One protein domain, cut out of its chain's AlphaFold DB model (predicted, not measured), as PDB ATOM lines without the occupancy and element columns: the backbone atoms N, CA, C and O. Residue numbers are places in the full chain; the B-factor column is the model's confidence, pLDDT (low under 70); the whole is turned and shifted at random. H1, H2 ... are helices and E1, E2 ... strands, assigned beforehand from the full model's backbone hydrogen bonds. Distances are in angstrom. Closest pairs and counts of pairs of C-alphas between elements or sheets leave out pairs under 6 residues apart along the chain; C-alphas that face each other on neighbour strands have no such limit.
ATOM      1  N   GLY A 477      -7.841  -6.950  25.998       62.97
ATOM      2  CA  GLY A 477      -7.451  -6.267  24.757       62.97
ATOM      3  C   GLY A 477      -8.635  -5.820  23.888       62.97
ATOM      4  O   GLY A 477      -8.768  -4.632  23.613       62.97
ATOM      5  N   GLU A 478      -9.550  -6.733  23.550       74.94
ATOM      6  CA  GLU A 478     -10.677  -6.484  22.636       74.94
ATOM      7  C   GLU A 478     -11.586  -5.333  23.097       74.94
ATOM      8  O   GLU A 478     -12.148  -4.618  22.269       74.94
ATOM      9  N   ILE A 479     -11.715  -5.095  24.410       79.69
ATOM     10  CA  ILE A 479     -12.500  -3.963  24.932       79.69
ATOM     11  C   ILE A 479     -11.896  -2.624  24.490       79.69
ATOM     12  O   ILE A 479     -12.649  -1.698  24.181       79.69
ATOM     13  N   PHE A 480     -10.565  -2.501  24.435       86.31
ATOM     14  CA  PHE A 480      -9.913  -1.278  23.963       86.31
ATOM     15  C   PHE A 480     -10.208  -1.053  22.479       86.31
ATOM     16  O   PHE A 480     -10.720   0.010  22.126       86.31
ATOM     17  N   ASP A 481      -9.979  -2.065  21.641       88.31
ATOM     18  CA  ASP A 481     -10.126  -1.966  20.185       88.31
ATOM     19  C   ASP A 481     -11.585  -1.719  19.770       88.31
ATOM     20  O   ASP A 481     -11.871  -0.821  18.976       88.31
ATOM     21  N   VAL A 482     -12.538  -2.435  20.385       89.88
ATOM     22  CA  VAL A 482     -13.978  -2.223  20.169       89.88
ATOM     23  C   VAL A 482     -14.399  -0.818  20.602       89.88
ATOM     24  O   VAL A 482     -15.188  -0.186  19.902       89.88
ATOM     25  N   THR A 483     -13.876  -0.292  21.715       91.25
ATOM     26  CA  THR A 483     -14.237   1.054  22.196       91.25
ATOM     27  C   THR A 483     -13.608   2.165  21.352       91.25
ATOM     28  O   THR A 483     -14.256   3.184  21.111       91.25
ATOM     29  N   VAL A 484     -12.373   1.988  20.869       92.94
ATOM     30  CA  VAL A 484     -11.744   2.920  19.919       92.94
ATOM     31  C   VAL A 484     -12.535   2.921  18.612       92.94
ATOM     32  O   VAL A 484     -13.067   3.963  18.243       92.94
ATOM     33  N   SER A 485     -12.753   1.759  17.988       93.44
ATOM     34  CA  SER A 485     -13.515   1.648  16.735       93.44
ATOM     35  C   SER A 485     -14.963   2.160  16.862       93.44
ATOM     36  O   SER A 485     -15.491   2.802  15.948       93.44
ATOM     37  N   ALA A 486     -15.604   1.971  18.024       93.75
ATOM     38  CA  ALA A 486     -16.895   2.581  18.348       93.75
ATOM     39  C   ALA A 486     -16.848   4.114  18.266       93.75
ATOM     40  O   ALA A 486     -17.735   4.726  17.665       93.75
ATOM     41  N   MET A 487     -15.814   4.733  18.846       94.50
ATOM     42  CA  MET A 487     -15.619   6.182  18.818       94.50
ATOM     43  C   MET A 487     -15.302   6.688  17.409       94.50
ATOM     44  O   MET A 487     -15.889   7.677  16.982       94.50
ATOM     45  N   GLU A 488     -14.449   6.000  16.650       94.69
ATOM     46  CA  GLU A 488     -14.130   6.356  15.258       94.69
ATOM     47  C   GLU A 488     -15.387   6.318  14.366       94.69
ATOM     48  O   GLU A 488     -15.671   7.251  13.611       94.69
ATOM     49  N   SER A 489     -16.220   5.286  14.525       95.19
ATOM     50  CA  SER A 489     -17.510   5.127  13.831       95.19
ATOM     51  C   SER A 489     -18.613   6.084  14.331       95.19
ATOM     52  O   SER A 489     -19.615   6.304  13.643       95.19
ATOM     53  N   ALA A 490     -18.443   6.688  15.513       94.75
ATOM     54  CA  ALA A 490     -19.294   7.772  16.004       94.75
ATOM     55  C   ALA A 490     -18.824   9.143  15.478       94.75
ATOM     56  O   ALA A 490     -19.643   9.929  14.997       94.75
ATOM     57  N   MET A 491     -17.513   9.408  15.494       94.88
ATOM     58  CA  MET A 491     -16.893  10.632  14.978       94.88
ATOM     59  C   MET A 491     -17.070  10.783  13.463       94.88
ATOM     60  O   MET A 491     -17.349  11.890  13.005       94.88
ATOM     61  N   SER A 492     -17.036   9.689  12.693       95.19
ATOM     62  CA  SER A 492     -17.297   9.700  11.242       95.19
ATOM     63  C   SER A 492     -18.744  10.053  10.847       95.19
ATOM     64  O   SER A 492     -19.020  10.285   9.673       95.19
ATOM     65  N   MET A 493     -19.677  10.152  11.805       94.69
ATOM     66  CA  MET A 493     -21.011  10.738  11.582       94.69
ATOM     67  C   MET A 493     -21.090  12.246  11.849       94.69
ATOM     68  O   MET A 493     -22.142  12.860  11.624       94.69
ATOM     69  N   THR A 494     -20.045  12.828  12.433       94.75
ATOM     70  CA  THR A 494     -20.005  14.244  12.802       94.75
ATOM     71  C   THR A 494     -19.382  15.068  11.672       94.75
ATOM     72  O   THR A 494     -18.607  14.524  10.889       94.75
ATOM     73  N   PRO A 495     -19.616  16.393  11.614       94.56
ATOM     74  CA  PRO A 495     -18.894  17.288  10.700       94.56
ATOM     75  C   PRO A 495     -17.372  17.358  10.931       94.56
ATOM     76  O   PRO A 495     -16.683  18.081  10.221       94.56
ATOM     77  N   PHE A 496     -16.852  16.652  11.941       93.56
ATOM     78  CA  PHE A 496     -15.436  16.597  12.296       93.56
ATOM     79  C   PHE A 496     -14.752  15.313  11.810       93.56
ATOM     80  O   PHE A 496     -13.601  15.089  12.175       93.56
ATOM     81  N   SER A 497     -15.427  14.493  10.991       94.94
ATOM     82  CA  SER A 497     -14.867  13.299  10.338       94.94
ATOM     83  C   SER A 497     -13.499  13.558   9.708       94.94
ATOM     84  O   SER A 497     -12.569  12.788   9.912       94.94
ATOM     85  N   ASP A 498     -13.379  14.674   8.994       93.31
ATOM     86  CA  ASP A 498     -12.240  14.975   8.124       93.31
ATOM     87  C   ASP A 498     -11.041  15.524   8.916       93.31
ATOM     88  O   ASP A 498      -9.901  15.418   8.480       93.31
ATOM     89  N   ALA A 499     -11.302  16.094  10.100       92.12
ATOM     90  CA  ALA A 499     -10.286  16.600  11.023       92.12
ATOM     91  C   ALA A 499      -9.945  15.596  12.140       92.12
ATOM     92  O   ALA A 499      -9.039  15.848  12.935       92.12
ATOM     93  N   PHE A 500     -10.679  14.489  12.256       94.00
ATOM     94  CA  PHE A 500     -10.460  13.470  13.275       94.00
ATOM     95  C   PHE A 500      -9.326  12.528  12.851       94.00
ATOM     96  O   PHE A 500      -9.393  11.881  11.811       94.00
ATOM     97  N   MET A 501      -8.278  12.447  13.672       93.75
ATOM     98  CA  MET A 501      -7.051  11.700  13.364       93.75
ATOM     99  C   MET A 501      -6.959  10.344  14.078       93.75
ATOM    100  O   MET A 501      -6.062   9.562  13.773       93.75
ATOM    101  N   GLY A 502      -7.838  10.082  15.047       92.69
ATOM    102  CA  GLY A 502      -7.859   8.851  15.838       92.69
ATOM    103  C   GLY A 502      -8.309   9.080  17.281       92.69
ATOM    104  O   GLY A 502      -8.424  10.216  17.753       92.69
ATOM    105  N   ALA A 503      -8.559   7.990  18.004       93.19
ATOM    106  CA  ALA A 503      -8.898   8.023  19.424       93.19
ATOM    107  C   ALA A 503      -8.024   7.050  20.227       93.19
ATOM    108  O   ALA A 503      -7.750   5.934  19.796       93.19
ATOM    109  N   LYS A 504      -7.618   7.457  21.432       92.00
ATOM    110  CA  LYS A 504      -6.868   6.629  22.378       92.00
ATOM    111  C   LYS A 504      -7.632   6.507  23.687       92.00
ATOM    112  O   LYS A 504      -7.875   7.495  24.380       92.00
ATOM    113  N   LEU A 505      -7.967   5.279  24.063       91.69
ATOM    114  CA  LEU A 505      -8.526   4.989  25.379       91.69
ATOM    115  C   LEU A 505      -7.437   5.172  26.450       91.69
ATOM    116  O   LEU A 505      -6.341   4.627  26.332       91.69
ATOM    117  N   ASN A 506      -7.738   5.951  27.491       90.44
ATOM    118  CA  ASN A 506      -6.818   6.228  28.596       90.44
ATOM    119  C   ASN A 506      -7.068   5.298  29.789       90.44
ATOM    120  O   ASN A 506      -6.121   4.756  30.350       90.44
ATOM    121  N   ASN A 507      -8.331   5.137  30.205       89.94
ATOM    122  CA  ASN A 507      -8.711   4.250  31.307       89.94
ATOM    123  C   ASN A 507     -10.206   3.877  31.259       89.94
ATOM    124  O   ASN A 507     -11.016   4.620  30.699       89.94
ATOM    125  N   ILE A 508     -10.566   2.750  31.877       90.44
ATOM    126  CA  ILE A 508     -11.940   2.257  32.029       90.44
ATOM    127  C   ILE A 508     -12.244   2.143  33.524       90.44
ATOM    128  O   ILE A 508     -11.565   1.421  34.249       90.44
ATOM    129  N   PHE A 509     -13.285   2.832  33.987       88.19
ATOM    130  CA  PHE A 509     -13.711   2.832  35.384       88.19
ATOM    131  C   PHE A 509     -15.113   2.234  35.527       88.19
ATOM    132  O   PHE A 509     -16.021   2.571  34.772       88.19
ATOM    133  N   THR A 510     -15.328   1.413  36.550       86.94
ATOM    134  CA  THR A 510     -16.662   0.959  36.977       86.94
ATOM    135  C   THR A 510     -16.929   1.480  38.380       86.94
ATOM    136  O   THR A 510     -16.090   1.273  39.258       86.94
ATOM    137  N   MET A 511     -18.076   2.117  38.636       77.12
ATOM    138  CA  MET A 511     -18.393   2.564  40.000       77.12
ATOM    139  C   MET A 511     -18.872   1.383  40.865       77.12
ATOM    140  O   MET A 511     -19.922   0.805  40.563       77.12
ATOM    141  N   PRO A 512     -18.155   1.007  41.946       76.19
ATOM    142  CA  PRO A 512     -18.624  -0.026  42.863       76.19
ATOM    143  C   PRO A 512     -19.890   0.440  43.598       76.19
ATOM    144  O   PRO A 512     -20.046   1.620  43.905       76.19
ATOM    145  N   GLY A 513     -20.806  -0.490  43.877       75.62
ATOM    146  CA  GLY A 513     -22.060  -0.220  44.597       75.62
ATOM    147  C   GLY A 513     -23.233   0.286  43.743       75.62
ATOM    148  O   GLY A 513     -24.364   0.289  44.222       75.62
ATOM    149  N   ALA A 514     -23.022   0.656  42.477       77.06
ATOM    150  CA  ALA A 514     -24.113   1.035  41.578       77.06
ATOM    151  C   ALA A 514     -24.894  -0.199  41.073       77.06
ATOM    152  O   ALA A 514     -24.299  -1.136  40.537       77.06
ATOM    153  N   SER A 515     -26.228  -0.178  41.182       71.19
ATOM    154  CA  SER A 515     -27.120  -1.307  40.840       71.19
ATOM    155  C   SER A 515     -26.966  -1.818  39.403       71.19
ATOM    156  O   SER A 515     -27.009  -3.022  39.170       71.19
ATOM    157  N   HIS A 516     -26.749  -0.909  38.452       72.56
ATOM    158  CA  HIS A 516     -26.562  -1.223  37.032       72.56
ATOM    159  C   HIS A 516     -25.087  -1.334  36.609       72.56
ATOM    160  O   HIS A 516     -24.826  -1.559  35.435       72.56
ATOM    161  N   LYS A 517     -24.131  -1.176  37.544       81.69
ATOM    162  CA  LYS A 517     -22.674  -1.161  37.294       81.69
ATOM    163  C   LYS A 517     -22.256  -0.381  36.020       81.69
ATOM    164  O   LYS A 517     -21.527  -0.943  35.204       81.69
ATOM    165  N   PRO A 518     -22.689   0.887  35.846       83.62
ATOM    166  CA  PRO A 518     -22.334   1.681  34.675       83.62
ATOM    167  C   PRO A 518     -20.817   1.820  34.551       83.62
ATOM    168  O   PRO A 518     -20.095   1.947  35.553       83.62
ATOM    169  N   VAL A 519     -20.360   1.806  33.307       87.62
ATOM    170  CA  VAL A 519     -18.956   1.843  32.929       87.62
ATOM    171  C   VAL A 519     -18.640   3.216  32.341       87.62
ATOM    172  O   VAL A 519     -19.443   3.837  31.646       87.62
ATOM    173  N   PHE A 520     -17.459   3.722  32.673       88.94
ATOM    174  CA  PHE A 520     -16.997   5.050  32.306       88.94
ATOM    175  C   PHE A 520     -15.668   4.933  31.576       88.94
ATOM    176  O   PHE A 520     -14.674   4.494  32.158       88.94
ATOM    177  N   VAL A 521     -15.626   5.366  30.321       91.19
ATOM    178  CA  VAL A 521     -14.379   5.466  29.553       91.19
ATOM    179  C   VAL A 521     -13.825   6.879  29.626       91.19
ATOM    180  O   VAL A 521     -14.529   7.848  29.351       91.19
ATOM    181  N   ASN A 522     -12.544   6.977  29.973       91.50
ATOM    182  CA  ASN A 522     -11.727   8.156  29.733       91.50
ATOM    183  C   ASN A 522     -10.938   7.922  28.439       91.50
ATOM    184  O   ASN A 522     -10.256   6.904  28.301       91.50
ATOM    185  N   MET A 523     -11.049   8.843  27.485       91.38
ATOM    186  CA  MET A 523     -10.500   8.703  26.137       91.38
ATOM    187  C   MET A 523     -10.019  10.053  25.607       91.38
ATOM    188  O   MET A 523     -10.700  11.064  25.765       91.38
ATOM    189  N   THR A 524      -8.858  10.068  24.954       92.75
ATOM    190  CA  THR A 524      -8.375  11.216  24.179       92.75
ATOM    191  C   THR A 524      -8.774  11.072  22.714       92.75
ATOM    192  O   THR A 524      -8.534  10.039  22.097       92.75
ATOM    193  N   LEU A 525      -9.374  12.118  22.151       93.06
ATOM    194  CA  LEU A 525      -9.582  12.300  20.718       93.06
ATOM    195  C   LEU A 525      -8.410  13.120  20.166       93.06
ATOM    196  O   LEU A 525      -8.085  14.169  20.730       93.06
ATOM    197  N   GLN A 526      -7.796  12.670  19.075       93.12
ATOM    198  CA  GLN A 526      -6.773  13.418  18.347       93.12
ATOM    199  C   GLN A 526      -7.404  14.080  17.119       93.12
ATOM    200  O   GLN A 526      -8.122  13.440  16.350       93.12
ATOM    201  N   ILE A 527      -7.169  15.382  16.961       91.62
ATOM    202  CA  ILE A 527      -7.826  16.229  15.962       91.62
ATOM    203  C   ILE A 527      -6.777  17.132  15.301       91.62
ATOM    204  O   ILE A 527      -5.894  17.668  15.975       91.62
ATOM    205  N   GLU A 528      -6.868  17.320  13.987       92.06
ATOM    206  CA  GLU A 528      -5.991  18.212  13.229       92.06
ATOM    207  C   GLU A 528      -6.182  19.682  13.651       92.06
ATOM    208  O   GLU A 528      -7.305  20.168  13.808       92.06
ATOM    209  N   GLU A 529      -5.083  20.433  13.810       88.19
ATOM    210  CA  GLU A 529      -5.101  21.822  14.288       88.19
ATOM    211  C   GLU A 529      -5.506  22.865  13.217       88.19
ATOM    212  O   GLU A 529      -4.845  23.896  13.028       88.19
ATOM    213  N   SER A 530      -6.646  22.640  12.560       87.44
ATOM    214  CA  SER A 530      -7.316  23.618  11.694       87.44
ATOM    215  C   SER A 530      -7.652  24.922  12.440       87.44
ATOM    216  O   SER A 530      -7.824  24.932  13.665       87.44
ATOM    217  N   LEU A 531      -7.804  26.033  11.707       85.81
ATOM    218  CA  LEU A 531      -8.273  27.322  12.245       85.81
ATOM    219  C   LEU A 531      -9.633  27.211  12.956       85.81
ATOM    220  O   LEU A 531      -9.893  27.970  13.888       85.81
ATOM    221  N   GLU A 532     -10.469  26.250  12.558       83.19
ATOM    222  CA  GLU A 532     -11.741  25.962  13.227       83.19
ATOM    223  C   GLU A 532     -11.504  25.307  14.600       83.19
ATOM    224  O   GLU A 532     -11.943  25.832  15.620       83.19
ATOM    225  N   SER A 533     -10.688  24.241  14.663       83.25
ATOM    226  CA  SER A 533     -10.330  23.509  15.901       83.25
ATOM    227  C   SER A 533      -9.671  24.373  16.995       83.25
ATOM    228  O   SER A 533      -9.605  23.996  18.170       83.25
ATOM    229  N   LYS A 534      -9.138  25.540  16.612       83.94
ATOM    230  CA  LYS A 534      -8.547  26.518  17.528       83.94
ATOM    231  C   LYS A 534      -9.598  27.327  18.301       83.94
ATOM    232  O   LYS A 534      -9.252  27.892  19.336       83.94
ATOM    233  N   ARG A 535     -10.859  27.373  17.852       87.69
ATOM    234  CA  ARG A 535     -11.936  28.134  18.507       87.69
ATOM    235  C   ARG A 535     -12.422  27.430  19.785       87.69
ATOM    236  O   ARG A 535     -12.686  26.227  19.748       87.69
ATOM    237  N   PRO A 536     -12.624  28.146  20.908       83.56
ATOM    238  CA  PRO A 536     -13.062  27.527  22.162       83.56
ATOM    239  C   PRO A 536     -14.460  26.891  22.070       83.56
ATOM    240  O   PRO A 536     -14.726  25.908  22.761       83.56
ATOM    241  N   GLN A 537     -15.333  27.394  21.188       89.38
ATOM    242  CA  GLN A 537     -16.677  26.853  20.956       89.38
ATOM    243  C   GLN A 537     -16.663  25.409  20.433       89.38
ATOM    244  O   GLN A 537     -17.586  24.651  20.734       89.38
ATOM    245  N   VAL A 538     -15.621  24.986  19.707       90.62
ATOM    246  CA  VAL A 538     -15.576  23.648  19.091       90.62
ATOM    247  C   VAL A 538     -15.550  22.531  20.147       90.62
ATOM    248  O   VAL A 538     -16.039  21.440  19.883       90.62
ATOM    249  N   LYS A 539     -15.132  22.806  21.393       89.88
ATOM    250  CA  LYS A 539     -15.271  21.859  22.524       89.88
ATOM    251  C   LYS A 539     -16.733  21.522  22.818       89.88
ATOM    252  O   LYS A 539     -17.072  20.364  23.039       89.88
ATOM    253  N   GLN A 540     -17.608  22.524  22.773       92.69
ATOM    254  CA  GLN A 540     -19.049  22.339  22.944       92.69
ATOM    255  C   GLN A 540     -19.686  21.760  21.676       92.69
ATOM    256  O   GLN A 540     -20.612  20.955  21.768       92.69
ATOM    257  N   GLU A 541     -19.188  22.126  20.490       93.31
ATOM    258  CA  GLU A 541     -19.730  21.597  19.241       93.31
ATOM    259  C   GLU A 541     -19.392  20.117  19.025       93.31
ATOM    260  O   GLU A 541     -20.307  19.351  18.741       93.31
ATOM    261  N   ILE A 542     -18.149  19.670  19.230       93.12
ATOM    262  CA  ILE A 542     -17.795  18.244  19.117       93.12
ATOM    263  C   ILE A 542     -18.609  17.417  20.113       93.12
ATOM    264  O   ILE A 542     -19.222  16.429  19.713       93.12
ATOM    265  N   GLN A 543     -18.716  17.855  21.373       93.38
ATOM    266  CA  GLN A 543     -19.555  17.186  22.374       93.38
ATOM    267  C   GLN A 543     -21.019  17.074  21.900       93.38
ATOM    268  O   GLN A 543     -21.623  16.005  21.991       93.38
ATOM    269  N   LYS A 544     -21.582  18.154  21.339       94.06
ATOM    270  CA  LYS A 544     -22.958  18.205  20.819       94.06
ATOM    271  C   LYS A 544     -23.164  17.336  19.573       94.06
ATOM    272  O   LYS A 544     -24.187  16.659  19.483       94.06
ATOM    273  N   GLN A 545     -22.237  17.348  18.615       94.75
ATOM    274  CA  GLN A 545     -22.344  16.564  17.380       94.75
ATOM    275  C   GLN A 545     -22.126  15.068  17.658       94.75
ATOM    276  O   GLN A 545     -22.864  14.251  17.114       94.75
ATOM    277  N   LEU A 546     -21.195  14.704  18.551       94.12
ATOM    278  CA  LEU A 546     -20.963  13.321  18.986       94.12
ATOM    279  C   LEU A 546     -22.163  12.762  19.764       94.12
ATOM    280  O   LEU A 546     -22.657  11.683  19.440       94.12
ATOM    281  N   LEU A 547     -22.705  13.522  20.725       94.00
ATOM    282  CA  LEU A 547     -23.948  13.159  21.414       94.00
ATOM    283  C   LEU A 547     -25.116  13.029  20.419       94.00
ATOM    284  O   LEU A 547     -25.887  12.075  20.486       94.00
ATOM    285  N   GLY A 548     -25.202  13.932  19.438       93.56
ATOM    286  CA  GLY A 548     -26.175  13.866  18.348       93.56
ATOM    287  C   GLY A 548     -26.017  12.634  17.445       93.56
ATOM    288  O   GLY A 548     -27.023  12.065  17.026       93.56
ATOM    289  N   ALA A 549     -24.792  12.187  17.163       93.88
ATOM    290  CA  ALA A 549     -24.515  10.959  16.415       93.88
ATOM    291  C   ALA A 549     -24.969   9.709  17.189       93.88
ATOM    292  O   ALA A 549     -25.687   8.871  16.640       93.88
ATOM    293  N   ILE A 550     -24.636   9.642  18.481       93.75
ATOM    294  CA  ILE A 550     -25.061   8.584  19.409       93.75
ATOM    295  C   ILE A 550     -26.597   8.537  19.502       93.75
ATOM    296  O   ILE A 550     -27.208   7.486  19.297       93.75
ATOM    297  N   HIS A 551     -27.260   9.681  19.706       92.69
ATOM    298  CA  HIS A 551     -28.727   9.773  19.745       92.69
ATOM    299  C   HIS A 551     -29.386   9.349  18.419       92.69
ATOM    300  O   HIS A 551     -30.385   8.629  18.443       92.69
ATOM    301  N   ARG A 552     -28.808   9.706  17.259       92.44
ATOM    302  CA  ARG A 552     -29.284   9.258  15.930       92.44
ATOM    303  C   ARG A 552     -29.225   7.736  15.746       92.44
ATOM    304  O   ARG A 552     -30.035   7.211  14.988       92.44
ATOM    305  N   ARG A 553     -28.324   7.024  16.436       91.75
ATOM    306  CA  ARG A 553     -28.251   5.547  16.447       91.75
ATOM    307  C   ARG A 553     -28.955   4.911  17.655       91.75
ATOM    308  O   ARG A 553     -28.569   3.833  18.100       91.75
ATOM    309  N   SER A 554     -29.977   5.565  18.217       92.06
ATOM    310  CA  SER A 554     -30.719   5.068  19.394       92.06
ATOM    311  C   SER A 554     -29.812   4.763  20.599       92.06
ATOM    312  O   SER A 554     -30.009   3.789  21.323       92.06
ATOM    313  N   ASN A 555     -28.822   5.633  20.806       92.12
ATOM    314  CA  ASN A 555     -27.744   5.552  21.793       92.12
ATOM    315  C   ASN A 555     -26.650   4.503  21.527       92.12
ATOM    316  O   ASN A 555     -25.778   4.339  22.373       92.12
ATOM    317  N   ASN A 556     -26.630   3.822  20.378       91.88
ATOM    318  CA  ASN A 556     -25.475   3.002  19.996       91.88
ATOM    319  C   ASN A 556     -24.257   3.889  19.657       91.88
ATOM    320  O   ASN A 556     -24.391   4.915  18.983       91.88
ATOM    321  N   ILE A 557     -23.071   3.496  20.121       90.62
ATOM    322  CA  ILE A 557     -21.814   4.202  19.865       90.62
ATOM    323  C   ILE A 557     -21.205   3.659  18.564       90.62
ATOM    324  O   ILE A 557     -20.564   2.606  18.541       90.62
ATOM    325  N   GLY A 558     -21.420   4.372  17.458       87.31
ATOM    326  CA  GLY A 558     -20.890   3.982  16.151       87.31
ATOM    327  C   GLY A 558     -21.540   2.705  15.603       87.31
ATOM    328  O   GLY A 558     -22.761   2.601  15.527       87.31
ATOM    329  N   THR A 559     -20.733   1.756  15.131       87.88
ATOM    330  CA  THR A 559     -21.152   0.430  14.618       87.88
ATOM    331  C   THR A 559     -20.938  -0.689  15.648       87.88
ATOM    332  O   THR A 559     -20.882  -1.859  15.280       87.88
ATOM    333  N   SER A 560     -20.755  -0.345  16.923       88.62
ATOM    334  CA  SER A 560     -20.274  -1.267  17.959       88.62
ATOM    335  C   SER A 560     -21.408  -1.969  18.728       88.62
ATOM    336  O   SER A 560     -22.570  -1.577  18.617       88.62
ATOM    337  N   PRO A 561     -21.106  -2.974  19.571       87.12
ATOM    338  CA  PRO A 561     -22.037  -3.492  20.575       87.12
ATOM    339  C   PRO A 561     -22.086  -2.634  21.861       87.12
ATOM    340  O   PRO A 561     -22.499  -3.132  22.907       87.12
ATOM    341  N   LEU A 562     -21.646  -1.368  21.824       88.81
ATOM    342  CA  LEU A 562     -21.691  -0.453  22.968       88.81
ATOM    343  C   LEU A 562     -22.877   0.514  22.835       88.81
ATOM    344  O   LEU A 562     -23.076   1.145  21.794       88.81
ATOM    345  N   TRP A 563     -23.643   0.666  23.914       89.38
ATOM    346  CA  TRP A 563     -24.741   1.627  24.022       89.38
ATOM    347  C   TRP A 563     -24.468   2.599  25.160       89.38
ATOM    348  O   TRP A 563     -24.115   2.180  26.253       89.38
ATOM    349  N   ALA A 564     -24.654   3.888  24.906       90.19
ATOM    350  CA  ALA A 564     -24.458   4.941  25.888       90.19
ATOM    351  C   ALA A 564     -25.741   5.214  26.693       90.19
ATOM    352  O   ALA A 564     -26.860   5.064  26.192       90.19
ATOM    353  N   VAL A 565     -25.600   5.702  27.927       87.12
ATOM    354  CA  VAL A 565     -26.754   6.136  28.737       87.12
ATOM    355  C   VAL A 565     -27.395   7.385  28.094       87.12
ATOM    356  O   VAL A 565     -26.664   8.312  27.747       87.12
ATOM    357  N   PRO A 566     -28.733   7.492  27.925       70.94
ATOM    358  CA  PRO A 566     -29.335   8.547  27.092       70.94
ATOM    359  C   PRO A 566     -29.044   9.995  27.521       70.94
ATOM    360  O   PRO A 566     -29.036  10.898  26.684       70.94
ATOM    361  N   ALA A 567     -28.816  10.223  28.819       71.81
ATOM    362  CA  ALA A 567     -28.539  11.535  29.396       71.81
ATOM    363  C   ALA A 567     -27.047  11.688  29.730       71.81
ATOM    364  O   ALA A 567     -26.477  10.839  30.413       71.81
ATOM    365  N   ASN A 568     -26.443  12.801  29.299       75.81
ATOM    366  CA  ASN A 568     -25.067  13.209  29.622       75.81
ATOM    367  C   ASN A 568     -23.990  12.135  29.357       75.81
ATOM    368  O   ASN A 568     -22.971  12.092  30.042       75.81
ATOM    369  N   SER A 569     -24.199  11.285  28.348       83.12
ATOM    370  CA  SER A 569     -23.296  10.179  28.004       83.12
ATOM    371  C   SER A 569     -21.900  10.637  27.595       83.12
ATOM    372  O   SER A 569     -20.950   9.896  27.810       83.12
ATOM    373  N   VAL A 570     -21.764  11.843  27.034       87.81
ATOM    374  CA  VAL A 570     -20.480  12.472  26.687       87.81
ATOM    375  C   VAL A 570     -20.248  13.669  27.610       87.81
ATOM    376  O   VAL A 570     -21.002  14.645  27.568       87.81
ATOM    377  N   SER A 571     -19.198  13.609  28.430       88.00
ATOM    378  CA  SER A 571     -18.790  14.724  29.301       88.00
ATOM    379  C   SER A 571     -18.187  15.901  28.527       88.00
ATOM    380  O   SER A 571     -17.872  15.789  27.343       88.00
ATOM    381  N   ALA A 572     -18.020  17.040  29.205       87.19
ATOM    382  CA  ALA A 572     -17.360  18.209  28.629       87.19
ATOM    383  C   ALA A 572     -15.924  17.873  28.193       87.19
ATOM    384  O   ALA A 572     -15.171  17.246  28.938       87.19
ATOM    385  N   LEU A 573     -15.553  18.297  26.983       87.62
ATOM    386  CA  LEU A 573     -14.231  18.045  26.412       87.62
ATOM    387  C   LEU A 573     -13.187  18.982  27.027       87.62
ATOM    388  O   LEU A 573     -13.223  20.197  26.811       87.62
ATOM    389  N   GLN A 574     -12.232  18.406  27.754       84.81
ATOM    390  CA  GLN A 574     -11.034  19.118  28.192       84.81
ATOM    391  C   GLN A 574      -9.974  19.089  27.087       84.81
ATOM    392  O   GLN A 574      -9.878  18.135  26.322       84.81
ATOM    393  N   GLU A 575      -9.145  20.125  26.999       79.44
ATOM    394  CA  GLU A 575      -7.987  20.128  26.101       79.44
ATOM    395  C   GLU A 575      -6.776  19.653  26.892       79.44
ATOM    396  O   GLU A 575      -6.324  20.356  27.793       79.44
ATOM    397  N   SER A 576      -6.290  18.448  26.588       72.06
ATOM    398  CA  SER A 576      -5.039  17.965  27.169       72.06
ATOM    399  C   SER A 576      -3.865  18.754  26.593       72.06
ATOM    400  O   SER A 576      -3.945  19.290  25.482       72.06
ATOM    401  N   GLU A 577      -2.786  18.865  27.366       57.41
ATOM    402  CA  GLU A 577      -1.653  19.703  26.992       57.41
ATOM    403  C   GLU A 577      -1.061  19.292  25.638       57.41
ATOM    404  O   GLU A 577      -1.052  18.119  25.250       57.41
ATOM    405  N   ARG A 578      -0.593  20.288  24.878       54.38
ATOM    406  CA  ARG A 578      -0.132  20.083  23.502       54.38
ATOM    407  C   ARG A 578       1.164  19.276  23.484       54.38
ATOM    408  O   ARG A 578       2.254  19.847  23.481       54.38
ATOM    409  N   ASN A 579       1.023  17.960  23.347       45.69
ATOM    410  CA  ASN A 579       2.062  17.048  22.874       45.69
ATOM    411  C   ASN A 579       2.424  17.387  21.419       45.69
ATOM    412  O   ASN A 579       2.078  16.671  20.480       45.69
ATOM    413  N   ILE A 580       3.129  18.504  21.229       41.88
ATOM    414  CA  ILE A 580       3.765  18.825  19.959       41.88
ATOM    415  C   ILE A 580       4.865  17.785  19.763       41.88
ATOM    416  O   ILE A 580       5.929  17.886  20.377       41.88
ATOM    417  N   LEU A 581       4.628  16.814  18.879       41.19
ATOM    418  CA  LEU A 581       5.656  15.909  18.364       41.19
ATOM    419  C   LEU A 581       6.664  16.705  17.523       41.19
ATOM    420  O   LEU A 581       6.688  16.666  16.294       41.19
ATOM    421  N   THR A 656      -1.300  18.776  15.881       64.31
ATOM    422  CA  THR A 656      -2.428  17.989  16.402       64.31
ATOM    423  C   THR A 656      -2.860  18.477  17.781       64.31
ATOM    424  O   THR A 656      -2.025  18.755  18.643       64.31
ATOM    425  N   LYS A 657      -4.172  18.556  18.004       72.56
ATOM    426  CA  LYS A 657      -4.803  18.822  19.301       72.56
ATOM    427  C   LYS A 657      -5.340  17.521  19.885       72.56
ATOM    428  O   LYS A 657      -6.016  16.765  19.194       72.56
ATOM    429  N   ASN A 658      -5.084  17.304  21.172       76.50
ATOM    430  CA  ASN A 658      -5.528  16.121  21.902       76.50
ATOM    431  C   ASN A 658      -6.561  16.554  22.949       76.50
ATOM    432  O   ASN A 658      -6.231  17.315  23.862       76.50
ATOM    433  N   TRP A 659      -7.810  16.114  22.827       73.31
ATOM    434  CA  TRP A 659      -8.905  16.506  23.722       73.31
ATOM    435  C   TRP A 659      -9.448  15.298  24.487       73.31
ATOM    436  O   TRP A 659      -9.749  14.267  23.893       73.31
ATOM    437  N   THR A 660      -9.589  15.418  25.802       67.88
ATOM    438  CA  THR A 660      -9.995  14.327  26.692       67.88
ATOM    439  C   THR A 660     -11.495  14.377  26.969       67.88
ATOM    440  O   THR A 660     -12.003  15.352  27.525       67.88
ATOM    441  N   ILE A 661     -12.193  13.285  26.652       73.12
ATOM    442  CA  ILE A 661     -13.461  12.924  27.287       73.12
ATOM    443  C   ILE A 661     -13.098  12.275  28.626       73.12
ATOM    444  O   ILE A 661     -12.592  11.155  28.646       73.12
ATOM    445  N   GLU A 662     -13.337  12.953  29.749       44.62
ATOM    446  CA  GLU A 662     -13.039  12.380  31.075       44.62
ATOM    447  C   GLU A 662     -13.944  11.194  31.430       44.62
ATOM    448  O   GLU A 662     -13.520  10.276  32.134       44.62
ATOM    449  N   ARG A 663     -15.203  11.238  30.974       51.06
ATOM    450  CA  ARG A 663     -16.220  10.205  31.194       51.06
ATOM    451  C   ARG A 663     -17.166  10.101  29.996       51.06
ATOM    452  O   ARG A 663     -17.945  11.024  29.734       51.06
ATOM    453  N   LEU A 664     -17.110   8.960  29.321       58.16
ATOM    454  CA  LEU A 664     -18.102   8.439  28.387       58.16
ATOM    455  C   LEU A 664     -18.905   7.347  29.114       58.16
ATOM    456  O   LEU A 664     -18.289   6.383  29.565       58.16
ATOM    457  N   VAL A 665     -20.224   7.499  29.273       59.19
ATOM    458  CA  VAL A 665     -21.057   6.616  30.124       59.19
ATOM    459  C   VAL A 665     -21.834   5.585  29.306       59.19
ATOM    460  O   VAL A 665     -22.630   5.970  28.443       59.19
ATOM    461  N   TYR A 666     -21.658   4.304  29.639       54.88
ATOM    462  CA  TYR A 666     -22.373   3.152  29.078       54.88
ATOM    463  C   TYR A 666     -22.880   2.205  30.179       54.88
ATOM    464  O   TYR A 666     -22.156   2.012  31.183       54.88
TER     465      TYR A 666
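This is residues 477 to 581 and 656 to 666 of the 666 residues of an uncharacterized protein of Nesidiocoris tenuis (UniProt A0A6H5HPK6). A strongly twisted sheet of four antiparallel strands, E1, E2, E4 and E3 in order across it, has two helices, H1 and H2, over one face; H1 runs slantwise over E1 and E2, its last residues meet H2 about perpendicular, and H2 begins beside E3. The long hairpin of E1 and E2 extends to one end of the longest axis. The printed part has 116 residues, with two named helices and four named strands in the order H1, E1, E2, H2, E3, E4, of mixed class. It is compact, with a radius of gyration of the C-alphas of 13.7 A, and elongated in outline, with spans of 44, 28 and 25 A.

H1, residues 477 to 491, is on the sheet at a height over the sheet of 8.7 A. It lies over E1, residues 500 to 510, and E2, residues 519 to 528, and on the local plane stands at 50 degrees to E1. The closest C-alphas of H1 and E1 are those of Val 484 and Ala 503, 5.9 A apart. E1 and E2 form a hairpin, with N 504 and O 524 within hydrogen-bond range at 2.8 A. H2, residues 538 to 552, touches H1 with residues 546 to 550 alone; the closest C-alphas, of Ala 490 and Ala 549, are 6.1 A apart, and the lines stand about perpendicular at 78 degrees. H1 and H2 on one face of the sheet make two layers, helices and sheet. The closest C-alphas of H2 and E3, residues 573 to 575, are those of Lys 539 and Leu 573, 5.5 A apart. E4, residues 656 to 665, is antiparallel to E2, with N 525 and O 659 at 2.8 A, and to E3, with N 660 and O 574 at 2.8 A, both within hydrogen-bond range. E2, H2 and E3 are a split strand-helix-strand unit, two strands running the same way with E4 between them, and its crossover is right-handed. In H1 and H2 every O i to N i+4 pair is within hydrogen-bond range.

H1 begins at C-alpha 477, (-7.451, -6.267, 24.757), and is 21.7 A long. E1 is 27.5 A long and bends by 51 degrees at residue 507; E2 is 28.7 A long. H2, 20.1 A long, begins at C-alpha 538, (-15.576, 23.648, 19.091). E3 is 6.6 A long. E4, 25.8 A long, bends by 57 degrees at residue 662 and ends at C-alpha 665, (-21.057, 6.616, 30.124).

The two C-alphas farthest apart, of Gly 513 and Leu 531, are 44.7 A apart. Residues 582 to 655 are not printed, and C-alphas 581 and 656 across the cut are 8.6 A apart. The link from H2 to E3, residues 553 to 572, is long. The mean pLDDT of the printed part is 84.2; residues 577 to 581 and 662 to 666 are among those under 70.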